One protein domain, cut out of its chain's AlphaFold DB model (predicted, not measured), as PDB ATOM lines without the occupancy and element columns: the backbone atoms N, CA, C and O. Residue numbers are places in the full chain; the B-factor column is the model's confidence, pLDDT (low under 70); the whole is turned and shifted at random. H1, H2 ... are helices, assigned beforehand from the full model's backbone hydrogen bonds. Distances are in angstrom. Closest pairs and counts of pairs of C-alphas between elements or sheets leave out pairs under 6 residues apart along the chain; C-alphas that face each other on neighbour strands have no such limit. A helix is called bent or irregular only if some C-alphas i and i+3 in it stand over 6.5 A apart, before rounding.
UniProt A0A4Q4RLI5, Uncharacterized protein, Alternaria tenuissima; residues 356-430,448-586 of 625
ATOM      1  N   LEU A 356      -7.093 -27.418 -40.883       58.56
ATOM      2  CA  LEU A 356      -6.984 -27.565 -42.339       58.56
ATOM      3  C   LEU A 356      -7.447 -28.937 -42.848       58.56
ATOM      4  O   LEU A 356      -7.546 -29.128 -44.061       58.56
ATOM      5  N   ILE A 357      -7.743 -29.891 -41.961       56.88
ATOM      6  CA  ILE A 357      -8.197 -31.232 -42.340       56.88
ATOM      7  C   ILE A 357      -9.689 -31.161 -42.730       56.88
ATOM      8  O   ILE A 357     -10.521 -30.836 -41.881       56.88
ATOM      9  N   PRO A 358     -10.074 -31.459 -43.988       44.50
ATOM     10  CA  PRO A 358     -11.474 -31.411 -44.415       44.50
ATOM     11  C   PRO A 358     -12.338 -32.399 -43.620       44.50
ATOM     12  O   PRO A 358     -11.974 -33.568 -43.507       44.50
ATOM     13  N   GLY A 359     -13.479 -31.941 -43.096       48.03
ATOM     14  CA  GLY A 359     -14.388 -32.762 -42.284       48.03
ATOM     15  C   GLY A 359     -13.921 -33.013 -40.846       48.03
ATOM     16  O   GLY A 359     -14.546 -33.798 -40.149       48.03
ATOM     17  N   SER A 360     -12.845 -32.356 -40.394       45.91
ATOM     18  CA  SER A 360     -12.338 -32.494 -39.021       45.91
ATOM     19  C   SER A 360     -13.273 -31.945 -37.950       45.91
ATOM     20  O   SER A 360     -13.148 -32.372 -36.818       45.91
ATOM     21  N   LEU A 361     -14.172 -31.016 -38.294       46.66
ATOM     22  CA  LEU A 361     -15.051 -30.337 -37.331       46.66
ATOM     23  C   LEU A 361     -16.504 -30.193 -37.823       46.66
ATOM     24  O   LEU A 361     -17.358 -29.660 -37.117       46.66
ATOM     25  N   SER A 362     -16.799 -30.666 -39.041       38.75
ATOM     26  CA  SER A 362     -18.143 -30.639 -39.619       38.75
ATOM     27  C   SER A 362     -18.420 -31.885 -40.464       38.75
ATOM     28  O   SER A 362     -17.983 -31.999 -41.611       38.75
ATOM     29  N   LYS A 363     -19.155 -32.823 -39.853       34.97
ATOM     30  CA  LYS A 363     -20.261 -33.638 -40.401       34.97
ATOM     31  C   LYS A 363     -20.324 -34.983 -39.690       34.97
ATOM     32  O   LYS A 363     -19.365 -35.742 -39.765       34.97
ATOM     33  N   GLU A 364     -21.482 -35.241 -39.077       34.34
ATOM     34  CA  GLU A 364     -22.165 -36.538 -38.925       34.34
ATOM     35  C   GLU A 364     -21.375 -37.751 -39.447       34.34
ATOM     36  O   GLU A 364     -21.694 -38.350 -40.473       34.34
ATOM     37  N   CYS A 365     -20.308 -38.112 -38.745       30.45
ATOM     38  CA  CYS A 365     -19.672 -39.400 -38.911       30.45
ATOM     39  C   CYS A 365     -20.080 -40.214 -37.690       30.45
ATOM     40  O   CYS A 365     -19.579 -39.987 -36.594       30.45
ATOM     41  N   ASP A 366     -20.923 -41.224 -37.902       29.62
ATOM     42  CA  ASP A 366     -21.238 -42.296 -36.938       29.62
ATOM     43  C   ASP A 366     -19.998 -43.100 -36.490       29.62
ATOM     44  O   ASP A 366     -20.074 -44.061 -35.725       29.62
ATOM     45  N   THR A 367     -18.819 -42.717 -36.975       30.98
ATOM     46  CA  THR A 367     -17.532 -43.143 -36.451       30.98
ATOM     47  C   THR A 367     -16.944 -41.959 -35.692       30.98
ATOM     48  O   THR A 367     -16.645 -40.954 -36.339       30.98
ATOM     49  N   PRO A 368     -16.759 -42.037 -34.354       34.03
ATOM     50  CA  PRO A 368     -16.041 -40.997 -33.628       34.03
ATOM     51  C   PRO A 368     -14.731 -40.803 -34.364       34.03
ATOM     52  O   PRO A 368     -14.004 -41.785 -34.553       34.03
ATOM     53  N   ILE A 369     -14.486 -39.585 -34.855       37.84
ATOM     54  CA  ILE A 369     -13.262 -39.265 -35.570       37.84
ATOM     55  C   ILE A 369     -12.145 -39.660 -34.611       37.84
ATOM     56  O   ILE A 369     -11.878 -38.999 -33.609       37.84
ATOM     57  N   GLN A 370     -11.532 -40.815 -34.868       36.66
ATOM     58  CA  GLN A 370     -10.321 -41.243 -34.203       36.66
ATOM     59  C   GLN A 370      -9.233 -40.347 -34.781       36.66
ATOM     60  O   GLN A 370      -8.392 -40.785 -35.564       36.66
ATOM     61  N   PHE A 371      -9.265 -39.067 -34.404       43.19
ATOM     62  CA  PHE A 371      -8.077 -38.256 -34.320       43.19
ATOM     63  C   PHE A 371      -7.176 -39.021 -33.360       43.19
ATOM     64  O   PHE A 371      -7.207 -38.857 -32.141       43.19
ATOM     65  N   THR A 372      -6.359 -39.908 -33.914       41.50
ATOM     66  CA  THR A 372      -5.157 -40.411 -33.268       41.50
ATOM     67  C   THR A 372      -4.132 -39.284 -33.293       41.50
ATOM     68  O   THR A 372      -3.011 -39.424 -33.771       41.50
ATOM     69  N   TRP A 373      -4.531 -38.131 -32.746       47.62
ATOM     70  CA  TRP A 373      -3.622 -37.177 -32.158       47.62
ATOM     71  C   TRP A 373      -2.981 -37.924 -30.998       47.62
ATOM     72  O   TRP A 373      -3.503 -37.985 -29.883       47.62
ATOM     73  N   ASN A 374      -1.917 -38.654 -31.323       53.59
ATOM     74  CA  ASN A 374      -1.202 -39.457 -30.365       53.59
ATOM     75  C   ASN A 374      -0.478 -38.469 -29.460       53.59
ATOM     76  O   ASN A 374       0.646 -38.077 -29.751       53.59
ATOM     77  N   TYR A 375      -1.140 -38.036 -28.384       53.69
ATOM     78  CA  TYR A 375      -0.545 -37.171 -27.366       53.69
ATOM     79  C   TYR A 375       0.786 -37.750 -26.872       53.69
ATOM     80  O   TYR A 375       1.633 -36.978 -26.456       53.69
ATOM     81  N   ARG A 376       1.029 -39.069 -27.006       56.06
ATOM     82  CA  ARG A 376       2.333 -39.701 -26.736       56.06
ATOM     83  C   ARG A 376       3.479 -39.112 -27.558       56.06
ATOM     84  O   ARG A 376       4.601 -39.082 -27.077       56.06
ATOM     85  N   SER A 377       3.222 -38.620 -28.772       54.97
ATOM     86  CA  SER A 377       4.237 -37.930 -29.584       54.97
ATOM     87  C   SER A 377       4.695 -36.610 -28.953       54.97
ATOM     88  O   SER A 377       5.781 -36.139 -29.267       54.97
ATOM     89  N   PHE A 378       3.885 -36.024 -28.064       61.75
ATOM     90  CA  PHE A 378       4.158 -34.756 -27.379       61.75
ATOM     91  C   PHE A 378       4.089 -34.886 -25.854       61.75
ATOM     92  O   PHE A 378       4.129 -33.883 -25.150       61.75
ATOM     93  N   GLU A 379       4.009 -36.109 -25.333       67.25
ATOM     94  CA  GLU A 379       3.927 -36.401 -23.904       67.25
ATOM     95  C   GLU A 379       5.062 -35.727 -23.118       67.25
ATOM     96  O   GLU A 379       4.744 -35.068 -22.127       67.25
ATOM     97  N   PRO A 380       6.328 -35.745 -23.589       66.00
ATOM     98  CA  PRO A 380       7.400 -34.998 -22.934       66.00
ATOM     99  C   PRO A 380       7.114 -33.490 -22.857       66.00
ATOM    100  O   PRO A 380       7.294 -32.877 -21.811       66.00
ATOM    101  N   CYS A 381       6.559 -32.904 -23.926       66.25
ATOM    102  CA  CYS A 381       6.232 -31.473 -23.988       66.25
ATOM    103  C   CYS A 381       5.146 -31.101 -22.970       66.25
ATOM    104  O   CYS A 381       5.179 -30.034 -22.366       66.25
ATOM    105  N   ILE A 382       4.155 -31.983 -22.815       71.69
ATOM    106  CA  ILE A 382       3.008 -31.783 -21.927       71.69
ATOM    107  C   ILE A 382       3.418 -32.006 -20.462       71.69
ATOM    108  O   ILE A 382       2.862 -31.366 -19.567       71.69
ATOM    109  N   GLN A 383       4.392 -32.884 -20.201       71.81
ATOM    110  CA  GLN A 383       4.899 -33.192 -18.861       71.81
ATOM    111  C   GLN A 383       5.834 -32.112 -18.299       71.81
ATOM    112  O   GLN A 383       5.731 -31.817 -17.108       71.81
ATOM    113  N   GLU A 384       6.681 -31.495 -19.125       67.25
ATOM    114  CA  GLU A 384       7.797 -30.635 -18.684       67.25
ATOM    115  C   GLU A 384       7.424 -29.240 -18.128       67.25
ATOM    116  O   GLU A 384       8.321 -28.518 -17.714       67.25
ATOM    117  N   GLU A 385       6.138 -28.855 -18.058       74.81
ATOM    118  CA  GLU A 385       5.692 -27.520 -17.577       74.81
ATOM    119  C   GLU A 385       6.470 -26.352 -18.204       74.81
ATOM    120  O   GLU A 385       6.824 -25.380 -17.538       74.81
ATOM    121  N   ILE A 386       6.745 -26.431 -19.506       82.19
ATOM    122  CA  ILE A 386       7.339 -25.302 -20.217       82.19
ATOM    123  C   ILE A 386       6.266 -24.210 -20.313       82.19
ATOM    124  O   ILE A 386       5.220 -24.417 -20.930       82.19
ATOM    125  N   LEU A 387       6.532 -23.072 -19.677       83.69
ATOM    126  CA  LEU A 387       5.671 -21.891 -19.648       83.69
ATOM    127  C   LEU A 387       6.422 -20.723 -20.294       83.69
ATOM    128  O   LEU A 387       7.630 -20.578 -20.086       83.69
ATOM    129  N   ASP A 388       5.734 -19.889 -21.072       79.88
ATOM    130  CA  ASP A 388       6.255 -18.554 -21.396       79.88
ATOM    131  C   ASP A 388       6.073 -17.593 -20.200       79.88
ATOM    132  O   ASP A 388       5.487 -17.930 -19.172       79.88
ATOM    133  N   SER A 389       6.587 -16.372 -20.324       75.94
ATOM    134  CA  SER A 389       6.386 -15.287 -19.358       75.94
ATOM    135  C   SER A 389       5.155 -14.428 -19.684       75.94
ATOM    136  O   SER A 389       5.065 -13.273 -19.270       75.94
ATOM    137  N   CYS A 390       4.183 -14.970 -20.431       74.81
ATOM    138  CA  CYS A 390       2.941 -14.268 -20.752       74.81
ATOM    139  C   CYS A 390       2.100 -14.006 -19.491       74.81
ATOM    140  O   CYS A 390       1.781 -14.915 -18.730       74.81
ATOM    141  N   GLU A 391       1.608 -12.775 -19.358       71.94
ATOM    142  CA  GLU A 391       0.651 -12.365 -18.319       71.94
ATOM    143  C   GLU A 391      -0.759 -12.125 -18.915       71.94
ATOM    144  O   GLU A 391      -1.331 -11.041 -18.785       71.94
ATOM    145  N   CYS A 392      -1.315 -13.095 -19.656       75.44
ATOM    146  CA  CYS A 392      -2.700 -13.012 -20.149       75.44
ATOM    147  C   CYS A 392      -3.690 -13.566 -19.126       75.44
ATOM    148  O   CYS A 392      -3.390 -14.508 -18.407       75.44
ATOM    149  N   GLU A 393      -4.951 -13.137 -19.200       80.12
ATOM    150  CA  GLU A 393      -6.016 -13.800 -18.434       80.12
ATOM    151  C   GLU A 393      -6.279 -15.241 -18.910       80.12
ATOM    152  O   GLU A 393      -6.891 -16.029 -18.199       80.12
ATOM    153  N   CYS A 394      -5.777 -15.625 -20.086       77.50
ATOM    154  CA  CYS A 394      -5.906 -16.978 -20.620       77.50
ATOM    155  C   CYS A 394      -5.110 -18.040 -19.845       77.50
ATOM    156  O   CYS A 394      -5.464 -19.213 -19.903       77.50
ATOM    157  N   SER A 395      -4.081 -17.638 -19.092       81.19
ATOM    158  CA  SER A 395      -3.319 -18.513 -18.205       81.19
ATOM    159  C   SER A 395      -2.751 -17.722 -17.031       81.19
ATOM    160  O   SER A 395      -2.110 -16.695 -17.223       81.19
ATOM    161  N   SER A 396      -2.941 -18.216 -15.811       72.56
ATOM    162  CA  SER A 396      -2.516 -17.531 -14.586       72.56
ATOM    163  C   SER A 396      -1.004 -17.559 -14.329       72.56
ATOM    164  O   SER A 396      -0.535 -16.844 -13.447       72.56
ATOM    165  N   SER A 397      -0.239 -18.375 -15.060       77.75
ATOM    166  CA  SER A 397       1.188 -18.620 -14.796       77.75
ATOM    167  C   SER A 397       2.072 -18.608 -16.047       77.75
ATOM    168  O   SER A 397       3.182 -19.125 -15.996       77.75
ATOM    169  N   GLY A 398       1.585 -18.063 -17.165       82.88
ATOM    170  CA  GLY A 398       2.223 -18.212 -18.477       82.88
ATOM    171  C   GLY A 398       1.514 -19.243 -19.347       82.88
ATOM    172  O   GLY A 398       0.889 -20.182 -18.853       82.88
ATOM    173  N   CYS A 399       1.540 -19.049 -20.657       85.38
ATOM    174  CA  CYS A 399       0.952 -19.984 -21.603       85.38
ATOM    175  C   CYS A 399       1.789 -21.254 -21.669       85.38
ATOM    176  O   CYS A 399       3.004 -21.204 -21.825       85.38
ATOM    177  N   ASP A 400       1.103 -22.384 -21.587       85.50
ATOM    178  CA  ASP A 400       1.662 -23.711 -21.777       85.50
ATOM    179  C   ASP A 400       1.337 -24.247 -23.183       85.50
ATOM    180  O   ASP A 400       0.743 -23.568 -24.032       85.50
ATOM    181  N   PHE A 401       1.687 -25.514 -23.424       85.38
ATOM    182  CA  PHE A 401       1.348 -26.215 -24.662       85.38
ATOM    183  C   PHE A 401      -0.148 -26.126 -24.982       85.38
ATOM    184  O   PHE A 401      -0.521 -25.819 -26.113       85.38
ATOM    185  N   LEU A 402      -1.012 -26.381 -23.994       80.12
ATOM    186  CA  LEU A 402      -2.460 -26.415 -24.188       80.12
ATOM    187  C   LEU A 402      -2.990 -25.043 -24.615       80.12
ATOM    188  O   LEU A 402      -3.755 -24.937 -25.573       80.12
ATOM    189  N   THR A 403      -2.530 -23.992 -23.944       83.00
ATOM    190  CA  THR A 403      -2.910 -22.605 -24.211       83.00
ATOM    191  C   THR A 403      -2.450 -22.155 -25.595       83.00
ATOM    192  O   THR A 403      -3.223 -21.552 -26.342       83.00
ATOM    193  N   CYS A 404      -1.212 -22.463 -25.984       85.19
ATOM    194  CA  CYS A 404      -0.689 -22.126 -27.311       85.19
ATOM    195  C   CYS A 404      -1.364 -22.922 -28.433       85.19
ATOM    196  O   CYS A 404      -1.628 -22.363 -29.501       85.19
ATOM    197  N   PHE A 405      -1.693 -24.191 -28.185       81.12
ATOM    198  CA  PHE A 405      -2.497 -25.000 -29.097       81.12
ATOM    199  C   PHE A 405      -3.883 -24.382 -29.289       81.12
ATOM    200  O   PHE A 405      -4.293 -24.106 -30.413       81.12
ATOM    201  N   TRP A 406      -4.564 -24.057 -28.194       78.25
ATOM    202  CA  TRP A 406      -5.870 -23.408 -28.226       78.25
ATOM    203  C   TRP A 406      -5.840 -22.088 -29.008       78.25
ATOM    204  O   TRP A 406      -6.625 -21.883 -29.931       78.25
ATOM    205  N   LYS A 407      -4.841 -21.236 -28.753       78.12
ATOM    206  CA  LYS A 407      -4.606 -20.018 -29.546       78.12
ATOM    207  C   LYS A 407      -4.453 -20.318 -31.037       78.12
ATOM    208  O   LYS A 407      -4.991 -19.582 -31.855       78.12
ATOM    209  N   GLY A 408      -3.730 -21.371 -31.413       77.19
ATOM    210  CA  GLY A 408      -3.550 -21.768 -32.814       77.19
ATOM    211  C   GLY A 408      -4.853 -22.174 -33.507       77.19
ATOM    212  O   GLY A 408      -5.052 -21.829 -34.674       77.19
ATOM    213  N   LEU A 409      -5.777 -22.824 -32.789       71.50
ATOM    214  CA  LEU A 409      -7.112 -23.137 -33.317       71.50
ATOM    215  C   LEU A 409      -7.864 -21.841 -33.630       71.50
ATOM    216  O   LEU A 409      -8.535 -21.736 -34.656       71.50
ATOM    217  N   LEU A 410      -7.674 -20.838 -32.769       67.00
ATOM    218  CA  LEU A 410      -8.486 -19.634 -32.719       67.00
ATOM    219  C   LEU A 410      -7.850 -18.373 -33.348       67.00
ATOM    220  O   LEU A 410      -8.401 -17.289 -33.207       67.00
ATOM    221  N   THR A 411      -6.702 -18.437 -34.022       58.50
ATOM    222  CA  THR A 411      -5.978 -17.211 -34.448       58.50
ATOM    223  C   THR A 411      -6.200 -16.772 -35.898       58.50
ATOM    224  O   THR A 411      -5.716 -15.706 -36.266       58.50
ATOM    225  N   ASP A 412      -6.945 -17.514 -36.724       51.00
ATOM    226  CA  ASP A 412      -7.246 -17.095 -38.106       51.00
ATOM    227  C   ASP A 412      -8.713 -16.705 -38.273       51.00
ATOM    228  O   ASP A 412      -9.627 -17.524 -38.119       51.00
ATOM    229  N   SER A 413      -8.912 -15.440 -38.627       45.78
ATOM    230  CA  SER A 413     -10.215 -14.810 -38.788       45.78
ATOM    231  C   SER A 413     -11.063 -15.463 -39.874       45.78
ATOM    232  O   SER A 413     -12.277 -15.425 -39.766       45.78
ATOM    233  N   ARG A 414     -10.492 -16.120 -40.897       39.66
ATOM    234  CA  ARG A 414     -11.320 -16.733 -41.958       39.66
ATOM    235  C   ARG A 414     -12.117 -17.944 -41.485       39.66
ATOM    236  O   ARG A 414     -13.201 -18.180 -42.007       39.66
ATOM    237  N   TRP A 415     -11.585 -18.715 -40.537       37.97
ATOM    238  CA  TRP A 415     -12.276 -19.882 -39.980       37.97
ATOM    239  C   TRP A 415     -13.257 -19.461 -38.885       37.97
ATOM    240  O   TRP A 415     -14.389 -19.930 -38.881       37.97
ATOM    241  N   TRP A 416     -12.864 -18.489 -38.052       35.81
ATOM    242  CA  TRP A 416     -13.766 -17.826 -37.106       35.81
ATOM    243  C   TRP A 416     -14.979 -17.213 -37.802       35.81
ATOM    244  O   TRP A 416     -16.091 -17.648 -37.563       35.81
ATOM    245  N   VAL A 417     -14.773 -16.332 -38.781       36.91
ATOM    246  CA  VAL A 417     -15.856 -15.649 -39.516       36.91
ATOM    247  C   VAL A 417     -16.794 -16.623 -40.250       36.91
ATOM    248  O   VAL A 417     -17.918 -16.258 -40.574       36.91
ATOM    249  N   THR A 418     -16.369 -17.864 -40.527       37.06
ATOM    250  CA  THR A 418     -17.190 -18.852 -41.254       37.06
ATOM    251  C   THR A 418     -17.786 -19.970 -40.394       37.06
ATOM    252  O   THR A 418     -18.758 -20.574 -40.833       37.06
ATOM    253  N   HIS A 419     -17.237 -20.265 -39.210       36.75
ATOM    254  CA  HIS A 419     -17.671 -21.391 -38.358       36.75
ATOM    255  C   HIS A 419     -17.967 -20.986 -36.904       36.75
ATOM    256  O   HIS A 419     -18.574 -21.758 -36.171       36.75
ATOM    257  N   PHE A 420     -17.546 -19.797 -36.481       35.84
ATOM    258  CA  PHE A 420     -17.773 -19.227 -35.156       35.84
ATOM    259  C   PHE A 420     -18.174 -17.761 -35.334       35.84
ATOM    260  O   PHE A 420     -17.326 -16.877 -35.183       35.84
ATOM    261  N   PRO A 421     -19.434 -17.453 -35.686       37.59
ATOM    262  CA  PRO A 421     -19.878 -16.091 -35.476       37.59
ATOM    263  C   PRO A 421     -19.734 -15.810 -33.985       37.59
ATOM    264  O   PRO A 421     -20.096 -16.622 -33.130       37.59
ATOM    265  N   THR A 422     -19.080 -14.700 -33.709       43.53
ATOM    266  CA  THR A 422     -18.797 -14.226 -32.363       43.53
ATOM    267  C   THR A 422     -20.117 -14.016 -31.606       43.53
ATOM    268  O   THR A 422     -21.158 -13.749 -32.207       43.53
ATOM    269  N   ILE A 423     -20.101 -14.085 -30.277       36.75
ATOM    270  CA  ILE A 423     -21.146 -13.478 -29.441       36.75
ATOM    271  C   ILE A 423     -21.260 -11.986 -29.810       36.75
ATOM    272  O   ILE A 423     -22.357 -11.440 -29.819       36.75
ATOM    273  N   CYS A 424     -20.181 -11.332 -30.250       32.91
ATOM    274  CA  CYS A 424     -20.264 -10.008 -30.874       32.91
ATOM    275  C   CYS A 424     -21.049  -9.965 -32.205       32.91
ATOM    276  O   CYS A 424     -21.775  -9.000 -32.409       32.91
ATOM    277  N   ASP A 425     -20.999 -10.981 -33.071       37.84
ATOM    278  CA  ASP A 425     -21.854 -11.105 -34.270       37.84
ATOM    279  C   ASP A 425     -23.315 -11.396 -33.872       37.84
ATOM    280  O   ASP A 425     -24.246 -11.058 -34.600       37.84
ATOM    281  N   TYR A 426     -23.518 -11.963 -32.676       33.59
ATOM    282  CA  TYR A 426     -24.819 -12.102 -32.014       33.59
ATOM    283  C   TYR A 426     -25.346 -10.763 -31.450       33.59
ATOM    284  O   TYR A 426     -26.550 -10.597 -31.276       33.59
ATOM    285  N   ILE A 427     -24.458  -9.794 -31.175       37.38
ATOM    286  CA  ILE A 427     -24.777  -8.494 -30.548       37.38
ATOM    287  C   ILE A 427     -24.754  -7.327 -31.555       37.38
ATOM    288  O   ILE A 427     -25.436  -6.320 -31.353       37.38
ATOM    289  N   GLN A 428     -24.009  -7.426 -32.655       33.31
ATOM    290  CA  GLN A 428     -23.898  -6.393 -33.682       33.31
ATOM    291  C   GLN A 428     -24.016  -7.039 -35.059       33.31
ATOM    292  O   GLN A 428     -23.117  -7.744 -35.499       33.31
ATOM    293  N   GLY A 429     -25.096  -6.737 -35.783       32.22
ATOM    294  CA  GLY A 429     -25.203  -7.026 -37.214       32.22
ATOM    295  C   GLY A 429     -24.198  -6.205 -38.033       32.22
ATOM    296  O   GLY A 429     -24.591  -5.290 -38.756       32.22
ATOM    297  N   ALA A 430     -22.900  -6.484 -37.898       28.30
ATOM    298  CA  ALA A 430     -21.822  -5.712 -38.494       28.30
ATOM    299  C   ALA A 430     -21.130  -6.476 -39.633       28.30
ATOM    300  O   ALA A 430     -20.561  -7.552 -39.484       28.30
ATOM    301  N   GLN A 448     -27.529 -22.848 -36.082       33.31
ATOM    302  CA  GLN A 448     -26.327 -23.361 -36.776       33.31
ATOM    303  C   GLN A 448     -24.974 -22.974 -36.141       33.31
ATOM    304  O   GLN A 448     -23.970 -23.670 -36.309       33.31
ATOM    305  N   CYS A 449     -24.933 -21.874 -35.394       37.44
ATOM    306  CA  CYS A 449     -23.711 -21.347 -34.785       37.44
ATOM    307  C   CYS A 449     -23.439 -21.961 -33.408       37.44
ATOM    308  O   CYS A 449     -22.302 -22.331 -33.119       37.44
ATOM    309  N   ASP A 450     -24.499 -22.185 -32.626       38.81
ATOM    310  CA  ASP A 450     -24.442 -22.948 -31.377       38.81
ATOM    311  C   ASP A 450     -23.934 -24.374 -31.612       38.81
ATOM    312  O   ASP A 450     -23.149 -24.882 -30.817       38.81
ATOM    313  N   GLU A 451     -24.316 -25.004 -32.728       40.09
ATOM    314  CA  GLU A 451     -23.854 -26.346 -33.114       40.09
ATOM    315  C   GLU A 451     -22.361 -26.390 -33.484       40.09
ATOM    316  O   GLU A 451     -21.707 -27.408 -33.266       40.09
ATOM    317  N   SER A 452     -21.798 -25.291 -33.997       41.12
ATOM    318  CA  SER A 452     -20.400 -25.229 -34.453       41.12
ATOM    319  C   SER A 452     -19.424 -24.936 -33.305       41.12
ATOM    320  O   SER A 452     -18.371 -25.566 -33.201       41.12
ATOM    321  N   ILE A 453     -19.801 -24.051 -32.372       43.69
ATOM    322  CA  ILE A 453     -19.072 -23.863 -31.105       43.69
ATOM    323  C   ILE A 453     -19.171 -25.141 -30.259       43.69
ATOM    324  O   ILE A 453     -18.169 -25.624 -29.724       43.69
ATOM    325  N   ALA A 454     -20.357 -25.755 -30.214       46.66
ATOM    326  CA  ALA A 454     -20.585 -27.022 -29.533       46.66
ATOM    327  C   ALA A 454     -19.958 -28.245 -30.224       46.66
ATOM    328  O   ALA A 454     -20.019 -29.311 -29.626       46.66
ATOM    329  N   SER A 455     -19.341 -28.154 -31.409       51.81
ATOM    330  CA  SER A 455     -18.634 -29.297 -32.017       51.81
ATOM    331  C   SER A 455     -17.138 -29.328 -31.674       51.81
ATOM    332  O   SER A 455     -16.601 -30.392 -31.368       51.81
ATOM    333  N   VAL A 456     -16.467 -28.169 -31.623       56.19
ATOM    334  CA  VAL A 456     -15.019 -28.086 -31.332       56.19
ATOM    335  C   VAL A 456     -14.707 -28.356 -29.858       56.19
ATOM    336  O   VAL A 456     -13.733 -29.046 -29.542       56.19
ATOM    337  N   PHE A 457     -15.529 -27.829 -28.942       67.44
ATOM    338  CA  PHE A 457     -15.308 -28.004 -27.505       67.44
ATOM    339  C   PHE A 457     -15.375 -29.478 -27.077       67.44
ATOM    340  O   PHE A 457     -14.435 -29.914 -26.416       67.44
ATOM    341  N   PRO A 458     -16.383 -30.289 -27.457       69.62
ATOM    342  CA  PRO A 458     -16.433 -31.712 -27.118       69.62
ATOM    343  C   PRO A 458     -15.251 -32.531 -27.620       69.62
ATOM    344  O   PRO A 458     -14.706 -33.330 -26.862       69.62
ATOM    345  N   GLU A 459     -14.810 -32.331 -28.863       67.06
ATOM    346  CA  GLU A 459     -13.676 -33.088 -29.401       67.06
ATOM    347  C   GLU A 459     -12.381 -32.775 -28.652       67.06
ATOM    348  O   GLU A 459     -11.644 -33.684 -28.252       67.06
ATOM    349  N   PHE A 460     -12.132 -31.491 -28.387       72.12
ATOM    350  CA  PHE A 460     -10.991 -31.090 -27.577       72.12
ATOM    351  C   PHE A 460     -11.135 -31.548 -26.123       72.12
ATOM    352  O   PHE A 460     -10.157 -31.994 -25.530       72.12
ATOM    353  N   THR A 461     -12.353 -31.541 -25.573       78.31
ATOM    354  CA  THR A 461     -12.645 -32.060 -24.231       78.31
ATOM    355  C   THR A 461     -12.265 -33.529 -24.123       78.31
ATOM    356  O   THR A 461     -11.557 -33.913 -23.197       78.31
ATOM    357  N   VAL A 462     -12.676 -34.352 -25.092       77.12
ATOM    358  CA  VAL A 462     -12.324 -35.777 -25.149       77.12
ATOM    359  C   VAL A 462     -10.812 -35.958 -25.235       77.12
ATOM    360  O   VAL A 462     -10.258 -36.869 -24.614       77.12
ATOM    361  N   TRP A 463     -10.125 -35.107 -25.996       75.81
ATOM    362  CA  TRP A 463      -8.671 -35.152 -26.079       75.81
ATOM    363  C   TRP A 463      -8.003 -34.804 -24.742       75.81
ATOM    364  O   TRP A 463      -7.159 -35.574 -24.277       75.81
ATOM    365  N   VAL A 464      -8.404 -33.697 -24.106       79.50
ATOM    366  CA  VAL A 464      -7.886 -33.258 -22.800       79.50
ATOM    367  C   VAL A 464      -8.151 -34.318 -21.742       79.50
ATOM    368  O   VAL A 464      -7.234 -34.672 -21.009       79.50
ATOM    369  N   ASP A 465      -9.362 -34.871 -21.692       82.19
ATOM    370  CA  ASP A 465      -9.745 -35.917 -20.745       82.19
ATOM    371  C   ASP A 465      -8.857 -37.159 -20.901       82.19
ATOM    372  O   ASP A 465      -8.280 -37.661 -19.935       82.19
ATOM    373  N   ARG A 466      -8.644 -37.622 -22.140       78.00
ATOM    374  CA  ARG A 466      -7.743 -38.751 -22.418       78.00
ATOM    375  C   ARG A 466      -6.298 -38.451 -22.033       78.00
ATOM    376  O   ARG A 466      -5.646 -39.321 -21.452       78.00
ATOM    377  N   ALA A 467      -5.788 -37.266 -22.366       73.50
ATOM    378  CA  ALA A 467      -4.417 -36.868 -22.056       73.50
ATOM    379  C   ALA A 467      -4.210 -36.722 -20.541       73.50
ATOM    380  O   ALA A 467      -3.270 -37.296 -19.996       73.50
ATOM    381  N   ALA A 468      -5.118 -36.034 -19.848       81.06
ATOM    382  CA  ALA A 468      -5.086 -35.844 -18.402       81.06
ATOM    383  C   ALA A 468      -5.141 -37.177 -17.653       81.06
ATOM    384  O   ALA A 468      -4.333 -37.394 -16.752       81.06
ATOM    385  N   ASN A 469      -6.028 -38.091 -18.057       79.75
ATOM    386  CA  ASN A 469      -6.141 -39.408 -17.433       79.75
ATOM    387  C   ASN A 469      -4.939 -40.308 -17.743       79.75
ATOM    388  O   ASN A 469      -4.439 -40.991 -16.851       79.75
ATOM    389  N   THR A 470      -4.438 -40.302 -18.984       75.31
ATOM    390  CA  THR A 470      -3.285 -41.146 -19.344       75.31
ATOM    391  C   THR A 470      -2.004 -40.667 -18.670       75.31
ATOM    392  O   THR A 470      -1.251 -41.478 -18.137       75.31
ATOM    393  N   LEU A 471      -1.757 -39.358 -18.698       73.25
ATOM    394  CA  LEU A 471      -0.542 -38.752 -18.156       73.25
ATOM    395  C   LEU A 471      -0.646 -38.464 -16.651       73.25
ATOM    396  O   LEU A 471       0.339 -38.059 -16.043       73.25
ATOM    397  N   GLN A 472      -1.827 -38.658 -16.053       77.06
ATOM    398  CA  GLN A 472      -2.151 -38.297 -14.668       77.06
ATOM    399  C   GLN A 472      -1.927 -36.804 -14.364       77.06
ATOM    400  O   GLN A 472      -1.517 -36.417 -13.272       77.06
ATOM    401  N   LEU A 473      -2.219 -35.940 -15.341       80.19
ATOM    402  CA  LEU A 473      -1.984 -34.497 -15.271       80.19
ATOM    403  C   LEU A 473      -3.294 -33.730 -15.065       80.19
ATOM    404  O   LEU A 473      -3.838 -33.142 -16.000       80.19
ATOM    405  N   ARG A 474      -3.778 -33.670 -13.815       82.31
ATOM    406  CA  ARG A 474      -5.011 -32.931 -13.454       82.31
ATOM    407  C   ARG A 474      -4.965 -31.454 -13.861       82.31
ATOM    408  O   ARG A 474      -5.985 -30.882 -14.231       82.31
ATOM    409  N   ARG A 475      -3.768 -30.857 -13.878       83.88
ATOM    410  CA  ARG A 475      -3.548 -29.475 -14.331       83.88
ATOM    411  C   ARG A 475      -4.068 -29.201 -15.748       83.88
ATOM    412  O   ARG A 475      -4.516 -28.092 -16.002       83.88
ATOM    413  N   LEU A 476      -4.073 -30.198 -16.643       82.38
ATOM    414  CA  LEU A 476      -4.593 -30.038 -18.009       82.38
ATOM    415  C   LEU A 476      -6.096 -29.769 -18.016       82.38
ATOM    416  O   LEU A 476      -6.571 -28.972 -18.817       82.38
ATOM    417  N   ILE A 477      -6.830 -30.396 -17.097       87.06
ATOM    418  CA  ILE A 477      -8.268 -30.175 -16.938       87.06
ATOM    419  C   ILE A 477      -8.521 -28.754 -16.431       87.06
ATOM    420  O   ILE A 477      -9.373 -28.053 -16.967       87.06
ATOM    421  N   HIS A 478      -7.744 -28.299 -15.444       88.38
ATOM    422  CA  HIS A 478      -7.877 -26.942 -14.907       88.38
ATOM    423  C   HIS A 478      -7.543 -25.882 -15.970       88.38
ATOM    424  O   HIS A 478      -8.287 -24.915 -16.133       88.38
ATOM    425  N   GLY A 479      -6.458 -26.091 -16.728       85.88
ATOM    426  CA  GLY A 479      -6.086 -25.238 -17.857       85.88
ATOM    427  C   GLY A 479      -7.179 -25.201 -18.922       85.88
ATOM    428  O   GLY A 479      -7.578 -24.123 -19.358       85.88
ATOM    429  N   TYR A 480      -7.746 -26.357 -19.272       86.81
ATOM    430  CA  TYR A 480      -8.869 -26.439 -20.201       86.81
ATOM    431  C   TYR A 480     -10.106 -25.683 -19.705       86.81
ATOM    432  O   TYR A 480     -10.672 -24.912 -20.470       86.81
ATOM    433  N   MET A 481     -10.508 -25.840 -18.441       90.25
ATOM    434  CA  MET A 481     -11.659 -25.109 -17.892       90.25
ATOM    435  C   MET A 481     -11.458 -23.600 -17.961       90.25
ATOM    436  O   MET A 481     -12.374 -22.877 -18.346       90.25
ATOM    437  N   ARG A 482     -10.252 -23.117 -17.638       90.69
ATOM    438  CA  ARG A 482      -9.926 -21.696 -17.771       90.69
ATOM    439  C   ARG A 482     -10.023 -21.235 -19.219       90.69
ATOM    440  O   ARG A 482     -10.668 -20.224 -19.470       90.69
ATOM    441  N   LEU A 483      -9.447 -21.980 -20.163       85.81
ATOM    442  CA  LEU A 483      -9.520 -21.664 -21.593       85.81
ATOM    443  C   LEU A 483     -10.955 -21.702 -22.123       85.81
ATOM    444  O   LEU A 483     -11.327 -20.842 -22.920       85.81
ATOM    445  N   PHE A 484     -11.765 -22.652 -21.658       85.69
ATOM    446  CA  PHE A 484     -13.179 -22.765 -21.991       85.69
ATOM    447  C   PHE A 484     -13.933 -21.507 -21.568       85.69
ATOM    448  O   PHE A 484     -14.520 -20.839 -22.415       85.69
ATOM    449  N   VAL A 485     -13.860 -21.137 -20.285       89.00
ATOM    450  CA  VAL A 485     -14.549 -19.946 -19.765       89.00
ATOM    451  C   VAL A 485     -14.005 -18.680 -20.421       89.00
ATOM    452  O   VAL A 485     -14.786 -17.845 -20.860       89.00
ATOM    453  N   PHE A 486     -12.682 -18.563 -20.560       86.44
ATOM    454  CA  PHE A 486     -12.028 -17.438 -21.230       86.44
ATOM    455  C   PHE A 486     -12.560 -17.237 -22.654       86.44
ATOM    456  O   PHE A 486     -12.875 -16.117 -23.043       86.44
ATOM    457  N   SER A 487     -12.685 -18.326 -23.415       80.25
ATOM    458  CA  SER A 487     -13.145 -18.275 -24.807       80.25
ATOM    459  C   SER A 487     -14.640 -18.013 -24.902       80.25
ATOM    460  O   SER A 487     -15.065 -17.268 -25.774       80.25
ATOM    461  N   TYR A 488     -15.429 -18.596 -23.998       80.81
ATOM    462  CA  TYR A 488     -16.873 -18.386 -23.953       80.81
ATOM    463  C   TYR A 488     -17.227 -16.942 -23.566       80.81
ATOM    464  O   TYR A 488     -18.209 -16.401 -24.053       80.81
ATOM    465  N   LEU A 489     -16.416 -16.299 -22.721       82.44
ATOM    466  CA  LEU A 489     -16.552 -14.877 -22.381       82.44
ATOM    467  C   LEU A 489     -15.968 -13.933 -23.446       82.44
ATOM    468  O   LEU A 489     -15.980 -12.727 -23.237       82.44
ATOM    469  N   GLU A 490     -15.414 -14.456 -24.545       78.06
ATOM    470  CA  GLU A 490     -14.749 -13.682 -25.606       78.06
ATOM    471  C   GLU A 490     -13.611 -12.770 -25.129       78.06
ATOM    472  O   GLU A 490     -13.298 -11.749 -25.748       78.06
ATOM    473  N   LEU A 491     -12.948 -13.147 -24.035       80.69
ATOM    474  CA  LEU A 491     -11.806 -12.393 -23.540       80.69
ATOM    475  C   LEU A 491     -10.693 -12.361 -24.592       80.69
ATOM    476  O   LEU A 491     -10.372 -13.355 -25.254       80.69
ATOM    477  N   ARG A 492     -10.053 -11.200 -24.750       81.19
ATOM    478  CA  ARG A 492      -9.041 -11.027 -25.794       81.19
ATOM    479  C   ARG A 492      -7.676 -11.486 -25.303       81.19
ATOM    480  O   ARG A 492      -7.168 -11.060 -24.269       81.19
ATOM    481  N   HIS A 493      -7.010 -12.328 -26.095       78.81
ATOM    482  CA  HIS A 493      -5.605 -12.654 -25.847       78.81
ATOM    483  C   HIS A 493      -4.743 -11.402 -26.044       78.81
ATOM    484  O   HIS A 493      -4.586 -10.949 -27.176       78.81
ATOM    485  N   THR A 494      -4.149 -10.880 -24.972       75.69
ATOM    486  CA  THR A 494      -3.334  -9.650 -24.984       75.69
ATOM    487  C   THR A 494      -1.824  -9.881 -25.014       75.69
ATOM    488  O   THR A 494      -1.089  -8.948 -25.324       75.69
ATOM    489  N   CYS A 495      -1.342 -11.099 -24.739       73.31
ATOM    490  CA  CYS A 495       0.088 -11.313 -24.507       73.31
ATOM    491  C   CYS A 495       0.925 -11.558 -25.770       73.31
ATOM    492  O   CYS A 495       1.720 -10.697 -26.145       73.31
ATOM    493  N   CYS A 496       0.741 -12.694 -26.449       79.25
ATOM    494  CA  CYS A 496       1.581 -13.120 -27.566       79.25
ATOM    495  C   CYS A 496       0.765 -13.464 -28.818       79.25
ATOM    496  O   CYS A 496      -0.367 -13.948 -28.746       79.25
ATOM    497  N   ASP A 497       1.373 -13.209 -29.971       82.94
ATOM    498  CA  ASP A 497       0.874 -13.508 -31.306       82.94
ATOM    499  C   ASP A 497       1.983 -14.200 -32.104       82.94
ATOM    500  O   ASP A 497       2.767 -13.575 -32.823       82.94
ATOM    501  N   ILE A 498       2.041 -15.525 -31.947       85.62
ATOM    502  CA  ILE A 498       2.974 -16.413 -32.658       85.62
ATOM    503  C   ILE A 498       2.806 -16.266 -34.181       85.62
ATOM    504  O   ILE A 498       3.755 -16.469 -34.935       85.62
ATOM    505  N   GLY A 499       1.636 -15.816 -34.648       83.25
ATOM    506  CA  GLY A 499       1.392 -15.539 -36.057       83.25
ATOM    507  C   GLY A 499       2.325 -14.486 -36.667       83.25
ATOM    508  O   GLY A 499       2.571 -14.509 -37.871       83.25
ATOM    509  N   ARG A 500       2.900 -13.590 -35.854       85.00
ATOM    510  CA  ARG A 500       3.773 -12.491 -36.319       85.00
ATOM    511  C   ARG A 500       5.160 -12.923 -36.743       85.00
ATOM    512  O   ARG A 500       5.772 -12.248 -37.568       85.00
ATOM    513  N   ILE A 501       5.658 -14.001 -36.149       88.94
ATOM    514  CA  ILE A 501       7.012 -14.507 -36.397       88.94
ATOM    515  C   ILE A 501       7.042 -15.537 -37.529       88.94
ATOM    516  O   ILE A 501       8.082 -16.133 -37.800       88.94
ATOM    517  N   LYS A 502       5.908 -15.733 -38.212       88.50
ATOM    518  CA  LYS A 502       5.814 -16.638 -39.351       88.50
ATOM    519  C   LYS A 502       6.572 -16.121 -40.571       88.50
ATOM    520  O   LYS A 502       6.700 -14.907 -40.759       88.50
ATOM    521  N   HIS A 503       7.087 -17.036 -41.394       86.81
ATOM    522  CA  HIS A 503       7.873 -16.676 -42.575       86.81
ATOM    523  C   HIS A 503       7.848 -17.714 -43.709       86.81
ATOM    524  O   HIS A 503       7.759 -18.921 -43.487       86.81
ATOM    525  N   GLU A 504       8.072 -17.237 -44.937       80.75
ATOM    526  CA  GLU A 504       8.230 -18.041 -46.158       80.75
ATOM    527  C   GLU A 504       9.716 -18.212 -46.538       80.75
ATOM    528  O   GLU A 504      10.135 -17.850 -47.636       80.75
ATOM    529  N   ASP A 505      10.528 -18.756 -45.620       79.44
ATOM    530  CA  ASP A 505      11.986 -18.997 -45.794       79.44
ATOM    531  C   ASP A 505      12.914 -17.767 -45.624       79.44
ATOM    532  O   ASP A 505      14.128 -17.876 -45.780       79.44
ATOM    533  N   ASN A 506      12.372 -16.605 -45.241       82.69
ATOM    534  CA  ASN A 506      13.158 -15.419 -44.872       82.69
ATOM    535  C   ASN A 506      12.624 -14.785 -43.570       82.69
ATOM    536  O   ASN A 506      11.844 -13.830 -43.632       82.69
ATOM    537  N   PRO A 507      12.960 -15.352 -42.395       87.88
ATOM    538  CA  PRO A 507      12.483 -14.848 -41.112       87.88
ATOM    539  C   PRO A 507      12.994 -13.434 -40.835       87.88
ATOM    540  O   PRO A 507      14.186 -13.152 -40.947       87.88
ATOM    541  N   ASP A 508      12.092 -12.556 -40.401       89.50
ATOM    542  CA  ASP A 508      12.461 -11.263 -39.832       89.50
ATOM    543  C   ASP A 508      12.589 -11.405 -38.315       89.50
ATOM    544  O   ASP A 508      11.606 -11.309 -37.581       89.50
ATOM    545  N   TYR A 509      13.814 -11.638 -37.842       88.94
ATOM    546  CA  TYR A 509      14.110 -11.809 -36.416       88.94
ATOM    547  C   TYR A 509      13.857 -10.553 -35.566       88.94
ATOM    548  O   TYR A 509      13.883 -10.635 -34.340       88.94
ATOM    549  N   ASN A 510      13.600  -9.393 -36.185       88.31
ATOM    550  CA  ASN A 510      13.187  -8.195 -35.453       88.31
ATOM    551  C   ASN A 510      11.691  -8.209 -35.127       88.31
ATOM    552  O   ASN A 510      11.257  -7.474 -34.239       88.31
ATOM    553  N   LYS A 511      10.893  -9.039 -35.812       88.50
ATOM    554  CA  LYS A 511       9.501  -9.254 -35.426       88.50
ATOM    555  C   LYS A 511       9.469 -10.020 -34.120       88.50
ATOM    556  O   LYS A 511      10.085 -11.075 -33.982       88.50
ATOM    557  N   GLN A 512       8.721  -9.472 -33.174       87.19
ATOM    558  CA  GLN A 512       8.513 -10.071 -31.869       87.19
ATOM    559  C   GLN A 512       7.060 -10.542 -31.748       87.19
ATOM    560  O   GLN A 512       6.146  -9.860 -32.234       87.19
ATOM    561  N   PRO A 513       6.823 -11.703 -31.117       83.00
ATOM    562  CA  PRO A 513       5.475 -12.204 -30.889       83.00
ATOM    563  C   PRO A 513       4.746 -11.407 -29.797       83.00
ATOM    564  O   PRO A 513       3.518 -11.442 -29.752       83.00
ATOM    565  N   TYR A 514       5.456 -10.655 -28.950       81.50
ATOM    566  CA  TYR A 514       4.879  -9.785 -27.923       81.50
ATOM    567  C   TYR A 514       5.495  -8.367 -27.937       81.50
ATOM    568  O   TYR A 514       6.613  -8.181 -28.422       81.50
ATOM    569  N   PRO A 515       4.783  -7.358 -27.395       75.81
ATOM    570  CA  PRO A 515       3.381  -7.438 -26.996       75.81
ATOM    571  C   PRO A 515       2.472  -7.539 -28.228       75.81
ATOM    572  O   PRO A 515       2.744  -6.956 -29.285       75.81
ATOM    573  N   ARG A 516       1.364  -8.281 -28.105       80.12
ATOM    574  CA  ARG A 516       0.373  -8.362 -29.187       80.12
ATOM    575  C   ARG A 516      -0.202  -6.986 -29.513       80.12
ATOM    576  O   ARG A 516      -0.416  -6.668 -30.677       80.12
ATOM    577  N   TYR A 517      -0.392  -6.130 -28.522       81.69
ATOM    578  CA  TYR A 517      -0.934  -4.793 -28.733       81.69
ATOM    579  C   TYR A 517       0.041  -3.719 -28.247       81.69
ATOM    580  O   TYR A 517       0.793  -3.952 -27.304       81.69
ATOM    581  N   PRO A 518       0.037  -2.517 -28.852       85.00
ATOM    582  CA  PRO A 518       0.695  -1.367 -28.252       85.00
ATOM    583  C   PRO A 518       0.154  -1.106 -26.833       85.00
ATOM    584  O   PRO A 518      -1.041  -1.312 -26.610       85.00
ATOM    585  N   PRO A 519       0.943  -0.542 -25.898       88.38
ATOM    586  CA  PRO A 519       0.518  -0.369 -24.503       88.38
ATOM    587  C   PRO A 519      -0.799   0.399 -24.314       88.38
ATOM    588  O   PRO A 519      -1.549   0.141 -23.377       88.38
ATOM    589  N   LYS A 520      -1.100   1.359 -25.198       89.31
ATOM    590  CA  LYS A 520      -2.372   2.104 -25.173       89.31
ATOM    591  C   LYS A 520      -3.564   1.195 -25.475       89.31
ATOM    592  O   LYS A 520      -4.586   1.287 -24.806       89.31
ATOM    593  N   GLU A 521      -3.414   0.351 -26.485       84.12
ATOM    594  CA  GLU A 521      -4.450  -0.575 -26.928       84.12
ATOM    595  C   GLU A 521      -4.626  -1.715 -25.926       84.12
ATOM    596  O   GLU A 521      -5.744  -2.039 -25.553       84.12
ATOM    597  N   GLU A 522      -3.526  -2.243 -25.391       83.19
ATOM    598  CA  GLU A 522      -3.561  -3.246 -24.329       83.19
ATOM    599  C   GLU A 522      -4.312  -2.744 -23.084       83.19
ATOM    600  O   GLU A 522      -5.147  -3.458 -22.535       83.19
ATOM    601  N   ARG A 523      -4.068  -1.496 -22.655       87.50
ATOM    602  CA  ARG A 523      -4.813  -0.877 -21.544       87.50
ATOM    603  C   ARG A 523      -6.294  -0.722 -21.858       87.50
ATOM    604  O   ARG A 523      -7.115  -0.939 -20.976       87.50
ATOM    605  N   ARG A 524      -6.631  -0.335 -23.091       86.31
ATOM    606  CA  ARG A 524      -8.024  -0.237 -23.534       86.31
ATOM    607  C   ARG A 524      -8.713  -1.595 -23.431       86.31
ATOM    608  O   ARG A 524      -9.738  -1.680 -22.769       86.31
ATOM    609  N   ILE A 525      -8.095  -2.638 -23.985       80.75
ATOM    610  CA  ILE A 525      -8.597  -4.014 -23.915       80.75
ATOM    611  C   ILE A 525      -8.773  -4.449 -22.458       80.75
ATOM    612  O   ILE A 525      -9.843  -4.904 -22.091       80.75
ATOM    613  N   LYS A 526      -7.763  -4.239 -21.602       86.19
ATOM    614  CA  LYS A 526      -7.833  -4.587 -20.172       86.19
ATOM    615  C   LYS A 526      -8.966  -3.867 -19.430       86.19
ATOM    616  O   LYS A 526      -9.535  -4.446 -18.514       86.19
ATOM    617  N   ASN A 527      -9.280  -2.626 -19.804       86.38
ATOM    618  CA  ASN A 527     -10.384  -1.874 -19.207       86.38
ATOM    619  C   ASN A 527     -11.749  -2.368 -19.702       86.38
ATOM    620  O   ASN A 527     -12.664  -2.519 -18.903       86.38
ATOM    621  N   GLU A 528     -11.876  -2.611 -21.006       84.06
ATOM    622  CA  GLU A 528     -13.094  -3.147 -21.625       84.06
ATOM    623  C   GLU A 528     -13.401  -4.567 -21.108       84.06
ATOM    624  O   GLU A 528     -14.543  -4.868 -20.779       84.06
ATOM    625  N   ASP A 529     -12.374  -5.402 -20.935       87.06
ATOM    626  CA  ASP A 529     -12.492  -6.795 -20.484       87.06
ATOM    627  C   ASP A 529     -12.570  -6.928 -18.947       87.06
ATOM    628  O   ASP A 529     -12.690  -8.039 -18.430       87.06
ATOM    629  N   ALA A 530     -12.502  -5.828 -18.185       89.50
ATOM    630  CA  ALA A 530     -12.372  -5.870 -16.724       89.50
ATOM    631  C   ALA A 530     -13.525  -6.625 -16.038       89.50
ATOM    632  O   ALA A 530     -13.278  -7.479 -15.187       89.50
ATOM    633  N   ARG A 531     -14.774  -6.367 -16.447       88.31
ATOM    634  CA  ARG A 531     -15.958  -7.059 -15.906       88.31
ATOM    635  C   ARG A 531     -15.957  -8.549 -16.251       88.31
ATOM    636  O   ARG A 531     -16.247  -9.386 -15.403       88.31
ATOM    637  N   LEU A 532     -15.593  -8.885 -17.485       88.69
ATOM    638  CA  LEU A 532     -15.514 -10.269 -17.958       88.69
ATOM    639  C   LEU A 532     -14.407 -11.043 -17.232       88.69
ATOM    640  O   LEU A 532     -14.568 -12.218 -16.910       88.69
ATOM    641  N   ARG A 533     -13.302 -10.371 -16.899       90.62
ATOM    642  CA  ARG A 533     -12.226 -10.933 -16.083       90.62
ATOM    643  C   ARG A 533     -12.699 -11.289 -14.672       90.62
ATOM    644  O   ARG A 533     -12.347 -12.356 -14.186       90.62
ATOM    645  N   GLU A 534     -13.485 -10.436 -14.019       93.38
ATOM    646  CA  GLU A 534     -14.046 -10.758 -12.695       93.38
ATOM    647  C   GLU A 534     -14.885 -12.039 -12.744       93.38
ATOM    648  O   GLU A 534     -14.722 -12.923 -11.905       93.38
ATOM    649  N   ILE A 535     -15.716 -12.173 -13.781       93.75
ATOM    650  CA  ILE A 535     -16.547 -13.359 -14.011       93.75
ATOM    651  C   ILE A 535     -15.675 -14.595 -14.278       93.75
ATOM    652  O   ILE A 535     -15.949 -15.666 -13.738       93.75
ATOM    653  N   LEU A 536     -14.598 -14.467 -15.062       93.38
ATOM    654  CA  LEU A 536     -13.636 -15.551 -15.282       93.38
ATOM    655  C   LEU A 536     -13.051 -16.059 -13.954       93.38
ATOM    656  O   LEU A 536     -13.047 -17.267 -13.709       93.38
ATOM    657  N   GLU A 537     -12.564 -15.150 -13.104       95.00
ATOM    658  CA  GLU A 537     -11.938 -15.511 -11.825       95.00
ATOM    659  C   GLU A 537     -12.937 -16.055 -10.793       95.00
ATOM    660  O   GLU A 537     -12.538 -16.776  -9.880       95.00
ATOM    661  N   GLU A 538     -14.232 -15.777 -10.948       95.94
ATOM    662  CA  GLU A 538     -15.294 -16.405 -10.156       95.94
ATOM    663  C   GLU A 538     -15.622 -17.822 -10.657       95.94
ATOM    664  O   GLU A 538     -15.679 -18.783  -9.881       95.94
ATOM    665  N   LEU A 539     -15.836 -17.972 -11.967       95.44
ATOM    666  CA  LEU A 539     -16.362 -19.204 -12.554       95.44
ATOM    667  C   LEU A 539     -15.324 -20.324 -12.623       95.44
ATOM    668  O   LEU A 539     -15.683 -21.489 -12.456       95.44
ATOM    669  N   VAL A 540     -14.047 -20.012 -12.856       94.94
ATOM    670  CA  VAL A 540     -13.006 -21.045 -13.001       94.94
ATOM    671  C   VAL A 540     -12.811 -21.851 -11.707       94.94
ATOM    672  O   VAL A 540     -12.920 -23.079 -11.772       94.94
ATOM    673  N   PRO A 541     -12.602 -21.241 -10.522       95.50
ATOM    674  CA  PRO A 541     -12.518 -21.991  -9.266       95.50
ATOM    675  C   PRO A 541     -13.802 -22.763  -8.937       95.50
ATOM    676  O   PRO A 541     -13.736 -23.874  -8.398       95.50
ATOM    677  N   MET A 542     -14.966 -22.199  -9.281       96.44
ATOM    678  CA  MET A 542     -16.261 -22.859  -9.113       96.44
ATOM    679  C   MET A 542     -16.346 -24.137  -9.958       96.44
ATOM    680  O   MET A 542     -16.675 -25.192  -9.415       96.44
ATOM    681  N   PHE A 543     -16.026 -24.073 -11.255       96.06
ATOM    682  CA  PHE A 543     -16.063 -25.244 -12.134       96.06
ATOM    683  C   PHE A 543     -15.045 -26.305 -11.735       96.06
ATOM    684  O   PHE A 543     -15.397 -27.482 -11.719       96.06
ATOM    685  N   ILE A 544     -13.830 -25.910 -11.340       94.06
ATOM    686  CA  ILE A 544     -12.822 -26.848 -10.821       94.06
ATOM    687  C   ILE A 544     -13.381 -27.595  -9.603       94.06
ATOM    688  O   ILE A 544     -13.379 -28.822  -9.574       94.06
ATOM    689  N   SER A 545     -13.947 -26.872  -8.634       95.12
ATOM    690  CA  SER A 545     -14.509 -27.479  -7.418       95.12
ATOM    691  C   SER A 545     -15.701 -28.398  -7.711       95.12
ATOM    692  O   SER A 545     -15.850 -29.446  -7.086       95.12
ATOM    693  N   GLN A 546     -16.565 -28.014  -8.655       95.50
ATOM    694  CA  GLN A 546     -17.709 -28.827  -9.070       95.50
ATOM    695  C   GLN A 546     -17.271 -30.092  -9.806       95.50
ATOM    696  O   GLN A 546     -17.825 -31.158  -9.544       95.50
ATOM    697  N   PHE A 547     -16.269 -29.996 -10.679       93.75
ATOM    698  CA  PHE A 547     -15.719 -31.149 -11.380       93.75
ATOM    699  C   PHE A 547     -15.021 -32.117 -10.427       93.75
ATOM    700  O   PHE A 547     -15.183 -33.325 -10.550       93.75
ATOM    701  N   ASP A 548     -14.312 -31.602  -9.423       90.69
ATOM    702  CA  ASP A 548     -13.671 -32.425  -8.396       90.69
ATOM    703  C   ASP A 548     -14.676 -33.288  -7.612       90.69
ATOM    704  O   ASP A 548     -14.320 -34.365  -7.129       90.69
ATOM    705  N   ALA A 549     -15.926 -32.828  -7.500       92.31
ATOM    706  CA  ALA A 549     -17.038 -33.560  -6.894       92.31
ATOM    707  C   ALA A 549     -17.869 -34.372  -7.910       92.31
ATOM    708  O   ALA A 549     -18.758 -35.128  -7.512       92.31
ATOM    709  N   PHE A 550     -17.611 -34.212  -9.206       91.50
ATOM    710  CA  PHE A 550     -18.357 -34.845 -10.282       91.50
ATOM    711  C   PHE A 550     -17.819 -36.254 -10.563       91.50
ATOM    712  O   PHE A 550     -16.616 -36.488 -10.599       91.50
ATOM    713  N   SER A 551     -18.718 -37.219 -10.763       84.38
ATOM    714  CA  SER A 551     -18.358 -38.631 -10.959       84.38
ATOM    715  C   SER A 551     -18.321 -39.081 -12.425       84.38
ATOM    716  O   SER A 551     -18.133 -40.269 -12.681       84.38
ATOM    717  N   GLY A 552     -18.574 -38.175 -13.375       87.00
ATOM    718  CA  GLY A 552     -18.578 -38.456 -14.815       87.00
ATOM    719  C   GLY A 552     -17.276 -38.063 -15.514       87.00
ATOM    720  O   GLY A 552     -16.296 -37.682 -14.873       87.00
ATOM    721  N   SER A 553     -17.265 -38.163 -16.844       88.38
ATOM    722  CA  SER A 553     -16.125 -37.711 -17.649       88.38
ATOM    723  C   SER A 553     -16.069 -36.182 -17.731       88.38
ATOM    724  O   SER A 553     -17.062 -35.493 -17.477       88.38
ATOM    725  N   LEU A 554     -14.923 -35.629 -18.140       88.38
ATOM    726  CA  LEU A 554     -14.833 -34.196 -18.430       88.38
ATOM    727  C   LEU A 554     -15.817 -33.772 -19.528       88.38
ATOM    728  O   LEU A 554     -16.345 -32.667 -19.468       88.38
ATOM    729  N   LEU A 555     -16.095 -34.648 -20.500       85.44
ATOM    730  CA  LEU A 555     -17.076 -34.370 -21.548       85.44
ATOM    731  C   LEU A 555     -18.479 -34.195 -20.967       85.44
ATOM    732  O   LEU A 555     -19.120 -33.186 -21.251       85.44
ATOM    733  N   ASP A 556     -18.916 -35.134 -20.126       85.62
ATOM    734  CA  ASP A 556     -20.229 -35.058 -19.478       85.62
ATOM    735  C   ASP A 556     -20.322 -33.780 -18.636       85.62
ATOM    736  O   ASP A 556     -21.303 -33.050 -18.703       85.62
ATOM    737  N   PHE A 557     -19.253 -33.427 -17.914       91.62
ATOM    738  CA  PHE A 557     -19.222 -32.196 -17.126       91.62
ATOM    739  C   PHE A 557     -19.327 -30.927 -17.985       91.62
ATOM    740  O   PHE A 557     -20.052 -29.991 -17.638       91.62
ATOM    741  N   VAL A 558     -18.623 -30.873 -19.117       85.88
ATOM    742  CA  VAL A 558     -18.697 -29.729 -20.035       85.88
ATOM    743  C   VAL A 558     -20.109 -29.574 -20.591       85.88
ATOM    744  O   VAL A 558     -20.647 -28.466 -20.582       85.88
ATOM    745  N   VAL A 559     -20.709 -30.672 -21.052       82.38
ATOM    746  CA  VAL A 559     -22.027 -30.673 -21.700       82.38
ATOM    747  C   VAL A 559     -23.151 -30.415 -20.701       82.38
ATOM    748  O   VAL A 559     -24.013 -29.577 -20.964       82.38
ATOM    749  N   ASP A 560     -23.127 -31.077 -19.547       84.38
ATOM    750  CA  ASP A 560     -24.241 -31.066 -18.597       84.38
ATOM    751  C   ASP A 560     -24.150 -29.926 -17.575       84.38
ATOM    752  O   ASP A 560     -25.166 -29.529 -16.999       84.38
ATOM    753  N   VAL A 561     -22.950 -29.382 -17.333       90.44
ATOM    754  CA  VAL A 561     -22.719 -28.376 -16.283       90.44
ATOM    755  C   VAL A 561     -22.163 -27.075 -16.850       90.44
ATOM    756  O   VAL A 561     -22.784 -26.021 -16.674       90.44
ATOM    757  N   MET A 562     -21.014 -27.115 -17.533       87.94
ATOM    758  CA  MET A 562     -20.326 -25.882 -17.943       87.94
ATOM    759  C   MET A 562     -21.103 -25.106 -19.005       87.94
ATOM    760  O   MET A 562     -21.367 -23.922 -18.805       87.94
ATOM    761  N   ILE A 563     -21.506 -25.752 -20.105       83.56
ATOM    762  CA  ILE A 563     -22.254 -25.099 -21.190       83.56
ATOM    763  C   ILE A 563     -23.565 -24.482 -20.663       83.56
ATOM    764  O   ILE A 563     -23.766 -23.284 -20.876       83.56
ATOM    765  N   PRO A 564     -24.438 -25.206 -19.932       85.44
ATOM    766  CA  PRO A 564     -25.670 -24.625 -19.400       85.44
ATOM    767  C   PRO A 564     -25.430 -23.451 -18.449       85.44
ATOM    768  O   PRO A 564     -26.183 -22.477 -18.468       85.44
ATOM    769  N   ARG A 565     -24.386 -23.513 -17.611       89.56
ATOM    770  CA  ARG A 565     -24.045 -22.404 -16.713       89.56
ATOM    771  C   ARG A 565     -23.535 -21.192 -17.486       89.56
ATOM    772  O   ARG A 565     -23.965 -20.084 -17.181       89.56
ATOM    773  N   MET A 566     -22.676 -21.396 -18.481       86.06
ATOM    774  CA  MET A 566     -22.154 -20.310 -19.309       86.06
ATOM    775  C   MET A 566     -23.243 -19.626 -20.142       86.06
ATOM    776  O   MET A 566     -23.206 -18.408 -20.274       86.06
ATOM    777  N   ARG A 567     -24.263 -20.360 -20.611       81.94
ATOM    778  CA  ARG A 567     -25.439 -19.758 -21.270       81.94
ATOM    779  C   ARG A 567     -26.167 -18.772 -20.361       81.94
ATOM    780  O   ARG A 567     -26.421 -17.648 -20.767       81.94
ATOM    781  N   LYS A 568     -26.412 -19.151 -19.103       84.06
ATOM    782  CA  LYS A 568     -27.033 -18.247 -18.118       84.06
ATOM    783  C   LYS A 568     -26.188 -17.000 -17.864       84.06
ATOM    784  O   LYS A 568     -26.726 -15.909 -17.771       84.06
ATOM    785  N   VAL A 569     -24.866 -17.162 -17.778       84.81
ATOM    786  CA  VAL A 569     -23.937 -16.030 -17.626       84.81
ATOM    787  C   VAL A 569     -24.007 -15.104 -18.845       84.81
ATOM    788  O   VAL A 569     -24.029 -13.889 -18.680       84.81
ATOM    789  N   ALA A 570     -24.092 -15.653 -20.060       79.12
ATOM    790  CA  ALA A 570     -24.258 -14.860 -21.276       79.12
ATOM    791  C   ALA A 570     -25.602 -14.107 -21.307       79.12
ATOM    792  O   ALA A 570     -25.623 -12.925 -21.640       79.12
ATOM    793  N   GLU A 571     -26.702 -14.745 -20.896       80.00
ATOM    794  CA  GLU A 571     -28.018 -14.097 -20.758       80.00
ATOM    795  C   GLU A 571     -27.995 -12.950 -19.730       80.00
ATOM    796  O   GLU A 571     -28.577 -11.888 -19.957       80.00
ATOM    797  N   GLU A 572     -27.321 -13.144 -18.591       84.38
ATOM    798  CA  GLU A 572     -27.137 -12.113 -17.562       84.38
ATOM    799  C   GLU A 572     -26.312 -10.934 -18.099       84.38
ATOM    800  O   GLU A 572     -26.740  -9.783 -17.983       84.38
ATOM    801  N   LEU A 573     -25.190 -11.212 -18.769       80.88
ATOM    802  CA  LEU A 573     -24.350 -10.200 -19.416       80.88
ATOM    803  C   LEU A 573     -25.105  -9.418 -20.496       80.88
ATOM    804  O   LEU A 573     -24.955  -8.201 -20.582       80.88
ATOM    805  N   GLN A 574     -25.950 -10.080 -21.288       77.06
ATOM    806  CA  GLN A 574     -26.775  -9.422 -22.303       77.06
ATOM    807  C   GLN A 574     -27.775  -8.445 -21.672       77.06
ATOM    808  O   GLN A 574     -27.964  -7.332 -22.170       77.06
ATOM    809  N   LYS A 575     -28.399  -8.835 -20.554       81.00
ATOM    810  CA  LYS A 575     -29.311  -7.961 -19.802       81.00
ATOM    811  C   LYS A 575     -28.574  -6.769 -19.193       81.00
ATOM    812  O   LYS A 575     -29.072  -5.648 -19.296       81.00
ATOM    813  N   GLU A 576     -27.397  -6.989 -18.603       81.62
ATOM    814  CA  GLU A 576     -26.536  -5.917 -18.080       81.62
ATOM    815  C   GLU A 576     -26.125  -4.936 -19.193       81.62
ATOM    816  O   GLU A 576     -26.250  -3.721 -19.030       81.62
ATOM    817  N   ASP A 577     -25.698  -5.447 -20.349       80.00
ATOM    818  CA  ASP A 577     -25.273  -4.645 -21.500       80.00
ATOM    819  C   ASP A 577     -26.418  -3.791 -22.071       80.00
ATOM    820  O   ASP A 577     -26.257  -2.581 -22.268       80.00
ATOM    821  N   LYS A 578     -27.607  -4.389 -22.255       77.94
ATOM    822  CA  LYS A 578     -28.822  -3.675 -22.683       77.94
ATOM    823  C   LYS A 578     -29.195  -2.584 -21.675       77.94
ATOM    824  O   LYS A 578     -29.511  -1.468 -22.081       77.94
ATOM    825  N   ALA A 579     -29.118  -2.868 -20.375       82.44
ATOM    826  CA  ALA A 579     -29.457  -1.900 -19.333       82.44
ATOM    827  C   ALA A 579     -28.480  -0.710 -19.266       82.44
ATOM    828  O   ALA A 579     -28.913   0.415 -19.022       82.44
ATOM    829  N   LEU A 580     -27.181  -0.938 -19.479       79.56
ATOM    830  CA  LEU A 580     -26.147   0.089 -19.315       79.56
ATOM    831  C   LEU A 580     -25.877   0.909 -20.582       79.56
ATOM    832  O   LEU A 580     -25.556   2.093 -20.478       79.56
ATOM    833  N   TYR A 581     -25.975   0.299 -21.769       79.06
ATOM    834  CA  TYR A 581     -25.454   0.902 -23.002       79.06
ATOM    835  C   TYR A 581     -26.486   1.092 -24.116       79.06
ATOM    836  O   TYR A 581     -26.179   1.782 -25.090       79.06
ATOM    837  N   ALA A 582     -27.699   0.531 -24.013       78.44
ATOM    838  CA  ALA A 582     -28.674   0.608 -25.109       78.44
ATOM    839  C   ALA A 582     -29.072   2.050 -25.457       78.44
ATOM    840  O   ALA A 582     -29.190   2.382 -26.634       78.44
ATOM    841  N   GLU A 583     -29.257   2.919 -24.461       77.12
ATOM    842  CA  GLU A 583     -29.616   4.324 -24.686       77.12
ATOM    843  C   GLU A 583     -28.505   5.083 -25.424       77.12
ATOM    844  O   GLU A 583     -28.748   5.600 -26.512       77.12
ATOM    845  N   GLY A 584     -27.266   5.029 -24.926       77.75
ATOM    846  CA  GLY A 584     -26.126   5.674 -25.586       77.75
ATOM    847  C   GLY A 584     -25.823   5.115 -26.984       77.75
ATOM    848  O   GLY A 584     -25.420   5.859 -27.876       77.75
ATOM    849  N   ARG A 585     -26.053   3.816 -27.230       78.56
ATOM    850  CA  ARG A 585     -25.926   3.219 -28.576       78.56
ATOM    851  C   ARG A 585     -26.997   3.740 -29.537       78.56
ATOM    852  O   ARG A 585     -26.668   4.060 -30.679       78.56
ATOM    853  N   ARG A 586     -28.244   3.888 -29.073       76.31
ATOM    854  CA  ARG A 586     -29.333   4.490 -29.863       76.31
ATOM    855  C   ARG A 586     -29.046   5.949 -30.210       76.31
ATOM    856  O   ARG A 586     -29.266   6.346 -31.350       76.31
TER     857      ARG A 586
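Overview. This is residues 356 to 430 and 448 to 586 of the 625 residues of an uncharacterized protein of Alternaria tenuissima (UniProt A0A4Q4RLI5). Four helices, H5, H6, H9 and H10, form a bundle that runs up and down, each against the one before it, with H6 in the middle and short H2 packed on H6. H10 is the longest helix and its residues 578 to 586 stick out beyond the body, while H8 makes a corner with H9 and long loops extend from the bundle. The printed part has 214 residues, with ten named helices in order H1 to H10 and no named strand, and its class is all helix. It is compact, with a radius of gyration of the C-alphas of 18.2 A and spans of 54 by 48 by 34 A.

Along the chain. Residues 356 to 378 hold no named element. H1 is residues 379 to 383, beginning at C-alpha 379 (3.927, -36.401, -23.904). H2 is residues 401 to 409, H3 residues 413 to 419 and H4 residues 423 to 427. H5, residues 448 to 471, is 35.3 A long, and H6, residues 474 to 488, is 21.5 A. H7 is residues 498 to 501 and H8 residues 519 to 528, 14.2 A long. H9, residues 530 to 548, is 27.9 A long. H10, residues 554 to 586, is 42.9 A long and ends at C-alpha 586 (-29.333, 4.490, -29.863); it is irregular, with C-alphas 580 and 583 7.7 A apart, and has a kink of 50 degrees near residue 580.

Arrangement. H6 is the hub, touching four helices. H5 and H6 form a hairpin, a shallow tilt of 14 degrees, opposite ways; their closest C-alphas, of Ala 468 and Arg 474, are 5.7 A apart. H9 touches H6 with residues 536 to 544 alone, the closest C-alphas being those of Arg 482 and Val 540, 5.7 A. H9 and H10 form a hairpin but only just touch, with 3 pairs of C-alphas within 8 A, closest at Phe 547 and Phe 557, 6.8 A. H2 touches H6, closest at the C-alphas of Thr 403 and Leu 483, 7.2 A. H1 only just touches H2, and H3 only just touches H5, each with 3 pairs of C-alphas within 8 A. H4 touches no helix, H7 is near H2, and H8 and H9 meet only through their link. Every O i to N i+4 pair is within hydrogen-bond range in H1, H2, H4, H6 and H8; the counts are 2 of 3 in H3, 15 of 20 in H5, 13 of 15 in H9 and 25 of 29 in H10, and H7 is too short for such a pair.

Size, cuts and confidence. The C-alphas of Arg 376 and Arg 586, the two farthest apart, are 54.5 A apart. Residues 431 to 447 are not printed, and C-alphas 430 and 448 are 18.3 A apart across the cut. The links H1 to H2 and H7 to H8 are long. The mean pLDDT of the printed part is 72.9, with 60 residues under 70, among them residues 356 to 381, 410 to 430 and 448 to 459.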